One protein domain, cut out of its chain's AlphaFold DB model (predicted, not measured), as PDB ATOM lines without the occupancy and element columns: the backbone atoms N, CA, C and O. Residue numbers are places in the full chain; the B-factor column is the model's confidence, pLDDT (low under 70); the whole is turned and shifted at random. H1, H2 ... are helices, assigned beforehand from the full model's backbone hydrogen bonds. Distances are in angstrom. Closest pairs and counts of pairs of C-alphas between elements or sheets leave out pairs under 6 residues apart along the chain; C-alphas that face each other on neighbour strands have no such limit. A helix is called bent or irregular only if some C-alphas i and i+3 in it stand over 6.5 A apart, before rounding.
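This is residues 5 to 64 of the 113 residues of an uncharacterized protein of Campylobacter coli (UniProt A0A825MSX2). Three helices, H2, H3 and H4, run along roughly one line with their centres at the corners of a triangle, and H1 is set at a steep angle to H2 and H4 on the side away from H3. H2 and H3 make a helical hairpin, the closest packing here, while H4 meets H1 and a long stretch without a named element, residues 13 to 24, leads from H1 to H2. The printed part has 60 residues with four named helices, in the order H1, H2, H3, H4, and no named strand; the class is all helix. It is compact, with a radius of gyration of the C-alphas of 10.2 A, and its rounded outline spans 26 by 23 by 18 A.

Find C-alpha 5 at (167.502, 155.369, 117.903), where H1 begins; it holds residues 5 to 12 and measures 10.9 A from first to last C-alpha. After residues 13 to 24, look for Ser 25, the first residue of H2, which holds residues 25 to 32 and measures 10.5 A. Find C-alpha 36 at (170.255, 147.465, 134.547); from there H3, the longest helix by residues, holds residues 36 to 48 over 19.4 A. H3 is irregular, with C-alphas 37 and 40 7.5 A apart, and its line is a rough one. H4 holds residues 54 to 62, measures 12.3 A and ends with C-alpha 62 at (165.272, 141.280, 120.042).

Start with H1, which is close to H2 but not clearly touching it: their closest C-alphas, those of Phe 8 and Phe 28, are 6.6 A apart. H1 and H2 run the same way at a steep tilt of 60 degrees. H1 touches H4, where the closest C-alphas, those of Cys 11 and Arg 62, are 5.1 A apart. These two run the same way at a steep tilt of 46 degrees. H1 and H3 are apart. Next see the hairpin of H2 and H3, which touch and run opposite ways at a shallow tilt of 15 degrees; the C-alphas of Cys 29 and Ala 42 are their closest, at 4.7 A. H4 is close to H2 but not clearly touching, with the C-alphas of Ser 25 and Glu 54 closest at 6.7 A. H4 is also close to H3 but not clearly touching, with the C-alphas of Ile 45 and Gln 57 closest at 6.5 A. In H1 and H2 every O i to N i+4 pair is within hydrogen-bond range; in H3 it is 7 of 9 and in H4 4 of 5.

Look at Ser 20 and Pro 36 for the two C-alphas farthest apart, 29.0 A. The link from H1 to H2 is long, with 12 residues, while those from H2 to H3 and from H3 to H4 are tight. The printed part has no cut. Its mean pLDDT is 92.0, and no printed residue is under 70.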
ATOM      1  N   PHE A   5     168.260 155.560 116.667       90.38
ATOM      2  CA  PHE A   5     167.502 155.369 117.903       90.38
ATOM      3  C   PHE A   5     166.127 154.759 117.650       90.38
ATOM      4  O   PHE A   5     165.649 153.979 118.472       90.38
ATOM      5  N   GLU A   6     165.507 155.052 116.510       92.56
ATOM      6  CA  GLU A   6     164.282 154.380 116.098       92.56
ATOM      7  C   GLU A   6     164.528 152.886 115.893       92.56
ATOM      8  O   GLU A   6     163.784 152.083 116.457       92.56
ATOM      9  N   GLN A   7     165.627 152.509 115.227       93.94
ATOM     10  CA  GLN A   7     166.056 151.111 115.104       93.94
ATOM     11  C   GLN A   7     166.188 150.450 116.483       93.94
ATOM     12  O   GLN A   7     165.631 149.382 116.731       93.94
ATOM     13  N   PHE A   8     166.846 151.111 117.437       93.56
ATOM     14  CA  PHE A   8     167.027 150.560 118.784       93.56
ATOM     15  C   PHE A   8     165.700 150.403 119.535       93.56
ATOM     16  O   PHE A   8     165.483 149.399 120.213       93.56
ATOM     17  N   THR A   9     164.777 151.361 119.397       92.75
ATOM     18  CA  THR A   9     163.441 151.243 120.003       92.75
ATOM     19  C   THR A   9     162.584 150.170 119.336       92.75
ATOM     20  O   THR A   9     161.804 149.512 120.022       92.75
ATOM     21  N   ASN A  10     162.735 149.963 118.027       94.25
ATOM     22  CA  ASN A  10     162.080 148.892 117.284       94.25
ATOM     23  C   ASN A  10     162.560 147.515 117.773       94.25
ATOM     24  O   ASN A  10     161.727 146.629 117.960       94.25
ATOM     25  N   CYS A  11     163.848 147.386 118.117       94.44
ATOM     26  CA  CYS A  11     164.419 146.180 118.724       94.44
ATOM     27  C   CYS A  11     163.708 145.793 120.028       94.44
ATOM     28  O   CYS A  11     163.289 144.651 120.214       94.44
ATOM     29  N   LEU A  12     163.509 146.769 120.922       93.06
ATOM     30  CA  LEU A  12     162.813 146.555 122.197       93.06
ATOM     31  C   LEU A  12     161.333 146.185 122.019       93.06
ATOM     32  O   LEU A  12     160.737 145.601 122.921       93.06
ATOM     33  N   LYS A  13     160.750 146.523 120.864       92.88
ATOM     34  CA  LYS A  13     159.361 146.234 120.480       92.88
ATOM     35  C   LYS A  13     159.231 145.008 119.573       92.88
ATOM     36  O   LYS A  13     158.191 144.848 118.944       92.88
ATOM     37  N   ASP A  14     160.272 144.183 119.478       93.38
ATOM     38  CA  ASP A  14     160.263 142.928 118.719       93.38
ATOM     39  C   ASP A  14     160.068 143.064 117.200       93.38
ATOM     40  O   ASP A  14     159.804 142.075 116.511       93.38
ATOM     41  N   LYS A  15     160.258 144.267 116.648       94.25
ATOM     42  CA  LYS A  15     160.197 144.487 115.199       94.25
ATOM     43  C   LYS A  15     161.449 143.962 114.498       94.25
ATOM     44  O   LYS A  15     162.516 143.868 115.106       94.25
ATOM     45  N   ASP A  16     161.318 143.653 113.213       94.69
ATOM     46  CA  ASP A  16     162.437 143.228 112.373       94.69
ATOM     47  C   ASP A  16     163.481 144.334 112.181       94.69
ATOM     48  O   ASP A  16     163.195 145.528 112.325       94.69
ATOM     49  N   TYR A  17     164.707 143.910 111.879       94.56
ATOM     50  CA  TYR A  17     165.808 144.805 111.554       94.56
ATOM     51  C   TYR A  17     165.514 145.538 110.240       94.56
ATOM     52  O   TYR A  17     165.202 144.916 109.229       94.56
ATOM     53  N   ASN A  18     165.609 146.868 110.256       94.25
ATOM     54  CA  ASN A  18     165.460 147.701 109.067       94.25
ATOM     55  C   ASN A  18     166.793 148.366 108.691       94.25
ATOM     56  O   ASN A  18     167.259 149.267 109.390       94.25
ATOM     57  N   GLU A  19     167.387 147.954 107.574       91.19
ATOM     58  CA  GLU A  19     168.648 148.504 107.061       91.19
ATOM     59  C   GLU A  19     168.582 150.013 106.772       91.19
ATOM     60  O   GLU A  19     169.574 150.722 106.945       91.19
ATOM     61  N   SER A  20     167.410 150.549 106.411       91.06
ATOM     62  CA  SER A  20     167.261 151.963 106.044       91.06
ATOM     63  C   SER A  20     167.425 152.926 107.227       91.06
ATOM     64  O   SER A  20     167.661 154.118 107.023       91.06
ATOM     65  N   LEU A  21     167.256 152.441 108.463       91.50
ATOM     66  CA  LEU A  21     167.409 153.243 109.683       91.50
ATOM     67  C   LEU A  21     168.867 153.330 110.151       91.50
ATOM     68  O   LEU A  21     169.186 154.194 110.972       91.50
ATOM     69  N   GLY A  22     169.741 152.483 109.600       91.25
ATOM     70  CA  GLY A  22     171.128 152.332 110.016       91.25
ATOM     71  C   GLY A  22     171.273 151.693 111.400       91.25
ATOM     72  O   GLY A  22     170.334 151.616 112.198       91.25
ATOM     73  N   PHE A  23     172.488 151.250 111.706       93.31
ATOM     74  CA  PHE A  23     172.828 150.679 112.999       93.31
ATOM     75  C   PHE A  23     174.230 151.122 113.417       93.31
ATOM     76  O   PHE A  23     175.064 151.503 112.600       93.31
ATOM     77  N   ASN A  24     174.467 151.173 114.725       91.88
ATOM     78  CA  ASN A  24     175.783 151.470 115.267       91.88
ATOM     79  C   ASN A  24     175.959 150.692 116.567       91.88
ATOM     80  O   ASN A  24     175.340 151.015 117.583       91.88
ATOM     81  N   SER A  25     176.822 149.680 116.530       92.69
ATOM     82  CA  SER A  25     177.047 148.742 117.633       92.69
ATOM     83  C   SER A  25     177.456 149.430 118.934       92.69
ATOM     84  O   SER A  25     176.964 149.086 120.008       92.69
ATOM     85  N   PHE A  26     178.309 150.456 118.846       90.94
ATOM     86  CA  PHE A  26     178.742 151.230 120.009       90.94
ATOM     87  C   PHE A  26     177.568 151.979 120.654       90.94
ATOM     88  O   PHE A  26     177.359 151.900 121.867       90.94
ATOM     89  N   MET A  27     176.767 152.677 119.847       91.31
ATOM     90  CA  MET A  27     175.599 153.415 120.328       91.31
ATOM     91  C   MET A  27     174.515 152.478 120.854       91.31
ATOM     92  O   MET A  27     173.887 152.799 121.861       91.31
ATOM     93  N   PHE A  28     174.332 151.315 120.230       93.06
ATOM     94  CA  PHE A  28     173.390 150.299 120.687       93.06
ATOM     95  C   PHE A  28     173.809 149.714 122.038       93.06
ATOM     96  O   PHE A  28     173.010 149.682 122.972       93.06
ATOM     97  N   CYS A  29     175.087 149.364 122.195       93.00
ATOM     98  CA  CYS A  29     175.653 148.943 123.473       93.00
ATOM     99  C   CYS A  29     175.465 150.016 124.557       93.00
ATOM    100  O   CYS A  29     174.987 149.721 125.653       93.00
ATOM    101  N   ARG A  30     175.777 151.283 124.255       90.31
ATOM    102  CA  ARG A  30     175.593 152.401 125.193       90.31
ATOM    103  C   ARG A  30     174.124 152.621 125.563       90.31
ATOM    104  O   ARG A  30     173.816 152.911 126.721       90.31
ATOM    105  N   PHE A  31     173.223 152.484 124.594       92.31
ATOM    106  CA  PHE A  31     171.783 152.551 124.811       92.31
ATOM    107  C   PHE A  31     171.339 151.459 125.789       92.31
ATOM    108  O   PHE A  31     170.767 151.783 126.823       92.31
ATOM    109  N   LEU A  32     171.695 150.196 125.543       92.81
ATOM    110  CA  LEU A  32     171.358 149.071 126.424       92.81
ATOM    111  C   LEU A  32     172.006 149.181 127.810       92.81
ATOM    112  O   LEU A  32     171.375 148.848 128.811       92.81
ATOM    113  N   GLY A  33     173.232 149.699 127.894       91.06
ATOM    114  CA  GLY A  33     173.932 149.935 129.159       91.06
ATOM    115  C   GLY A  33     173.279 151.004 130.044       91.06
ATOM    116  O   GLY A  33     173.618 151.112 131.217       91.06
ATOM    117  N   SER A  34     172.317 151.770 129.516       88.81
ATOM    118  CA  SER A  34     171.549 152.749 130.296       88.81
ATOM    119  C   SER A  34     170.431 152.114 131.141       88.81
ATOM    120  O   SER A  34     169.783 152.827 131.905       88.81
ATOM    121  N   SER A  35     170.187 150.802 131.024       88.44
ATOM    122  CA  SER A  35     169.239 150.066 131.872       88.44
ATOM    123  C   SER A  35     169.903 148.850 132.532       88.44
ATOM    124  O   SER A  35     170.503 148.031 131.827       88.44
ATOM    125  N   PRO A  36     169.736 148.647 133.855       88.38
ATOM    126  CA  PRO A  36     170.255 147.465 134.547       88.38
ATOM    127  C   PRO A  36     169.774 146.140 133.939       88.38
ATOM    128  O   PRO A  36     170.538 145.183 133.853       88.38
ATOM    129  N   SER A  37     168.530 146.097 133.449       89.25
ATOM    130  CA  SER A  37     167.918 144.893 132.868       89.25
ATOM    131  C   SER A  37     168.597 144.409 131.583       89.25
ATOM    132  O   SER A  37     168.457 143.251 131.211       89.25
ATOM    133  N   THR A  38     169.294 145.296 130.873       91.75
ATOM    134  CA  THR A  38     169.963 145.004 129.593       91.75
ATOM    135  C   THR A  38     171.477 145.101 129.689       91.75
ATOM    136  O   THR A  38     172.160 144.936 128.683       91.75
ATOM    137  N   LEU A  39     172.020 145.321 130.888       91.44
ATOM    138  CA  LEU A  39     173.452 145.503 131.099       91.44
ATOM    139  C   LEU A  39     174.261 144.266 130.686       91.44
ATOM    140  O   LEU A  39     175.304 144.393 130.053       91.44
ATOM    141  N   GLN A  40     173.759 143.064 130.981       91.38
ATOM    142  CA  GLN A  40     174.420 141.822 130.570       91.38
ATOM    143  C   GLN A  40     174.476 141.685 129.041       91.38
ATOM    144  O   GLN A  40     175.527 141.355 128.498       91.38
ATOM    145  N   LEU A  41     173.387 142.010 128.338       92.06
ATOM    146  CA  LEU A  41     173.358 142.014 126.871       92.06
ATOM    147  C   LEU A  41     174.306 143.064 126.289       92.06
ATOM    148  O   LEU A  41     175.018 142.780 125.330       92.06
ATOM    149  N   ALA A  42     174.346 144.256 126.892       93.19
ATOM    150  CA  ALA A  42     175.278 145.306 126.504       93.19
ATOM    151  C   ALA A  42     176.728 144.813 126.608       93.19
ATOM    152  O   ALA A  42     177.496 144.988 125.669       93.19
ATOM    153  N   ASN A  43     177.084 144.118 127.693       93.06
ATOM    154  CA  ASN A  43     178.420 143.545 127.864       93.06
ATOM    155  C   ASN A  43     178.745 142.484 126.803       93.06
ATOM    156  O   ASN A  43     179.843 142.500 126.251       93.06
ATOM    157  N   VAL A  44     177.797 141.598 126.485       91.94
ATOM    158  CA  VAL A  44     177.976 140.584 125.431       91.94
ATOM    159  C   VAL A  44     178.235 141.249 124.079       91.94
ATOM    160  O   VAL A  44     179.202 140.908 123.398       91.94
ATOM    161  N   ILE A  45     177.427 142.245 123.712       92.75
ATOM    162  CA  ILE A  45     177.618 143.009 122.473       92.75
ATOM    163  C   ILE A  45     178.963 143.732 122.495       92.75
ATOM    164  O   ILE A  45     179.704 143.657 121.524       92.75
ATOM    165  N   ASN A  46     179.331 144.371 123.606       93.00
ATOM    166  CA  ASN A  46     180.598 145.091 123.733       93.00
ATOM    167  C   ASN A  46     181.831 144.197 123.524       93.00
ATOM    168  O   ASN A  46     182.860 144.668 123.047       93.00
ATOM    169  N   ILE A  47     181.740 142.911 123.868       90.50
ATOM    170  CA  ILE A  47     182.817 141.942 123.632       90.50
ATOM    171  C   ILE A  47     182.815 141.474 122.172       90.50
ATOM    172  O   ILE A  47     183.874 141.338 121.562       90.50
ATOM    173  N   LEU A  48     181.634 141.240 121.596       86.25
ATOM    174  CA  LEU A  48     181.488 140.532 120.323       86.25
ATOM    175  C   LEU A  48     181.242 141.438 119.105       86.25
ATOM    176  O   LEU A  48     181.221 140.934 117.982       86.25
ATOM    177  N   TYR A  49     181.077 142.755 119.275       84.81
ATOM    178  CA  TYR A  49     180.614 143.642 118.195       84.81
ATOM    179  C   TYR A  49     181.534 143.706 116.969       84.81
ATOM    180  O   TYR A  49     181.087 144.123 115.905       84.81
ATOM    181  N   LYS A  50     182.813 143.334 117.110       86.38
ATOM    182  CA  LYS A  50     183.765 143.263 115.988       86.38
ATOM    183  C   LYS A  50     183.592 142.004 115.137       86.38
ATOM    184  O   LYS A  50     184.013 141.995 113.988       86.38
ATOM    185  N   SER A  51     183.026 140.949 115.714       89.44
ATOM    186  CA  SER A  51     182.913 139.625 115.093       89.44
ATOM    187  C   SER A  51     181.486 139.299 114.656       89.44
ATOM    188  O   SER A  51     181.299 138.460 113.781       89.44
ATOM    189  N   LEU A  52     180.479 139.944 115.251       89.62
ATOM    190  CA  LEU A  52     179.073 139.756 114.901       89.62
ATOM    191  C   LEU A  52     178.595 140.832 113.917       89.62
ATOM    192  O   LEU A  52     178.778 142.017 114.199       89.62
ATOM    193  N   PRO A  53     177.898 140.460 112.830       93.00
ATOM    194  CA  PRO A  53     177.168 141.412 111.999       93.00
ATOM    195  C   PRO A  53     176.136 142.213 112.805       93.00
ATOM    196  O   PRO A  53     175.594 141.727 113.799       93.00
ATOM    197  N   GLU A  54     175.831 143.429 112.356       93.38
ATOM    198  CA  GLU A  54     174.914 144.358 113.039       93.38
ATOM    199  C   GLU A  54     173.522 143.758 113.274       93.38
ATOM    200  O   GLU A  54     172.991 143.816 114.384       93.38
ATOM    201  N   GLU A  55     172.967 143.091 112.262       94.50
ATOM    202  CA  GLU A  55     171.683 142.398 112.366       94.50
ATOM    203  C   GLU A  55     171.715 141.273 113.416       94.50
ATOM    204  O   GLU A  55     170.762 141.088 114.171       94.50
ATOM    205  N   ALA A  56     172.828 140.544 113.530       93.56
ATOM    206  CA  ALA A  56     172.971 139.494 114.535       93.56
ATOM    207  C   ALA A  56     173.013 140.081 115.956       93.56
ATOM    208  O   ALA A  56     172.385 139.545 116.871       93.56
ATOM    209  N   GLN A  57     173.693 141.218 116.138       94.06
ATOM    210  CA  GLN A  57     173.696 141.954 117.408       94.06
ATOM    211  C   GLN A  57     172.295 142.468 117.765       94.06
ATOM    212  O   GLN A  57     171.877 142.378 118.920       94.06
ATOM    213  N   TYR A  58     171.554 142.970 116.776       95.12
ATOM    214  CA  TYR A  58     170.162 143.384 116.933       95.12
ATOM    215  C   TYR A  58     169.270 142.208 117.350       95.12
ATOM    216  O   TYR A  58     168.524 142.300 118.328       95.12
ATOM    217  N   ASN A  59     169.374 141.081 116.644       94.50
ATOM    218  CA  ASN A  59     168.546 139.903 116.874       94.50
ATOM    219  C   ASN A  59     168.820 139.249 118.233       94.50
ATOM    220  O   ASN A  59     167.878 138.793 118.881       94.50
ATOM    221  N   LEU A  60     170.067 139.280 118.716       92.75
ATOM    222  CA  LEU A  60     170.412 138.828 120.066       92.75
ATOM    223  C   LEU A  60     169.533 139.507 121.126       92.75
ATOM    224  O   LEU A  60     168.977 138.855 122.009       92.75
ATOM    225  N   VAL A  61     169.373 140.826 121.017       93.38
ATOM    226  CA  VAL A  61     168.580 141.612 121.967       93.38
ATOM    227  C   VAL A  61     167.096 141.430 121.713       93.38
ATOM    228  O   VAL A  61     166.354 141.203 122.665       93.38
ATOM    229  N   ARG A  62     166.669 141.475 120.446       94.31
ATOM    230  CA  ARG A  62     165.272 141.280 120.042       94.31
ATOM    231  C   ARG A  62     164.697 139.996 120.641       94.31
ATOM    232  O   ARG A  62     163.674 140.044 121.313       94.31
ATOM    233  N   TYR A  63     165.390 138.870 120.486       93.00
ATOM    234  CA  TYR A  63     164.905 137.572 120.959       93.00
ATOM    235  C   TYR A  63     165.131 137.319 122.455       93.00
ATOM    236  O   TYR A  63     164.689 136.296 122.983       93.00
ATOM    237  N   THR A  64     165.772 138.246 123.173       90.62
ATOM    238  CA  THR A  64     165.932 138.108 124.619       90.62
ATOM    239  C   THR A  64     164.603 138.355 125.338       90.62
ATOM    240  O   THR A  64     163.934 139.380 125.164       90.62
TER     241      THR A  64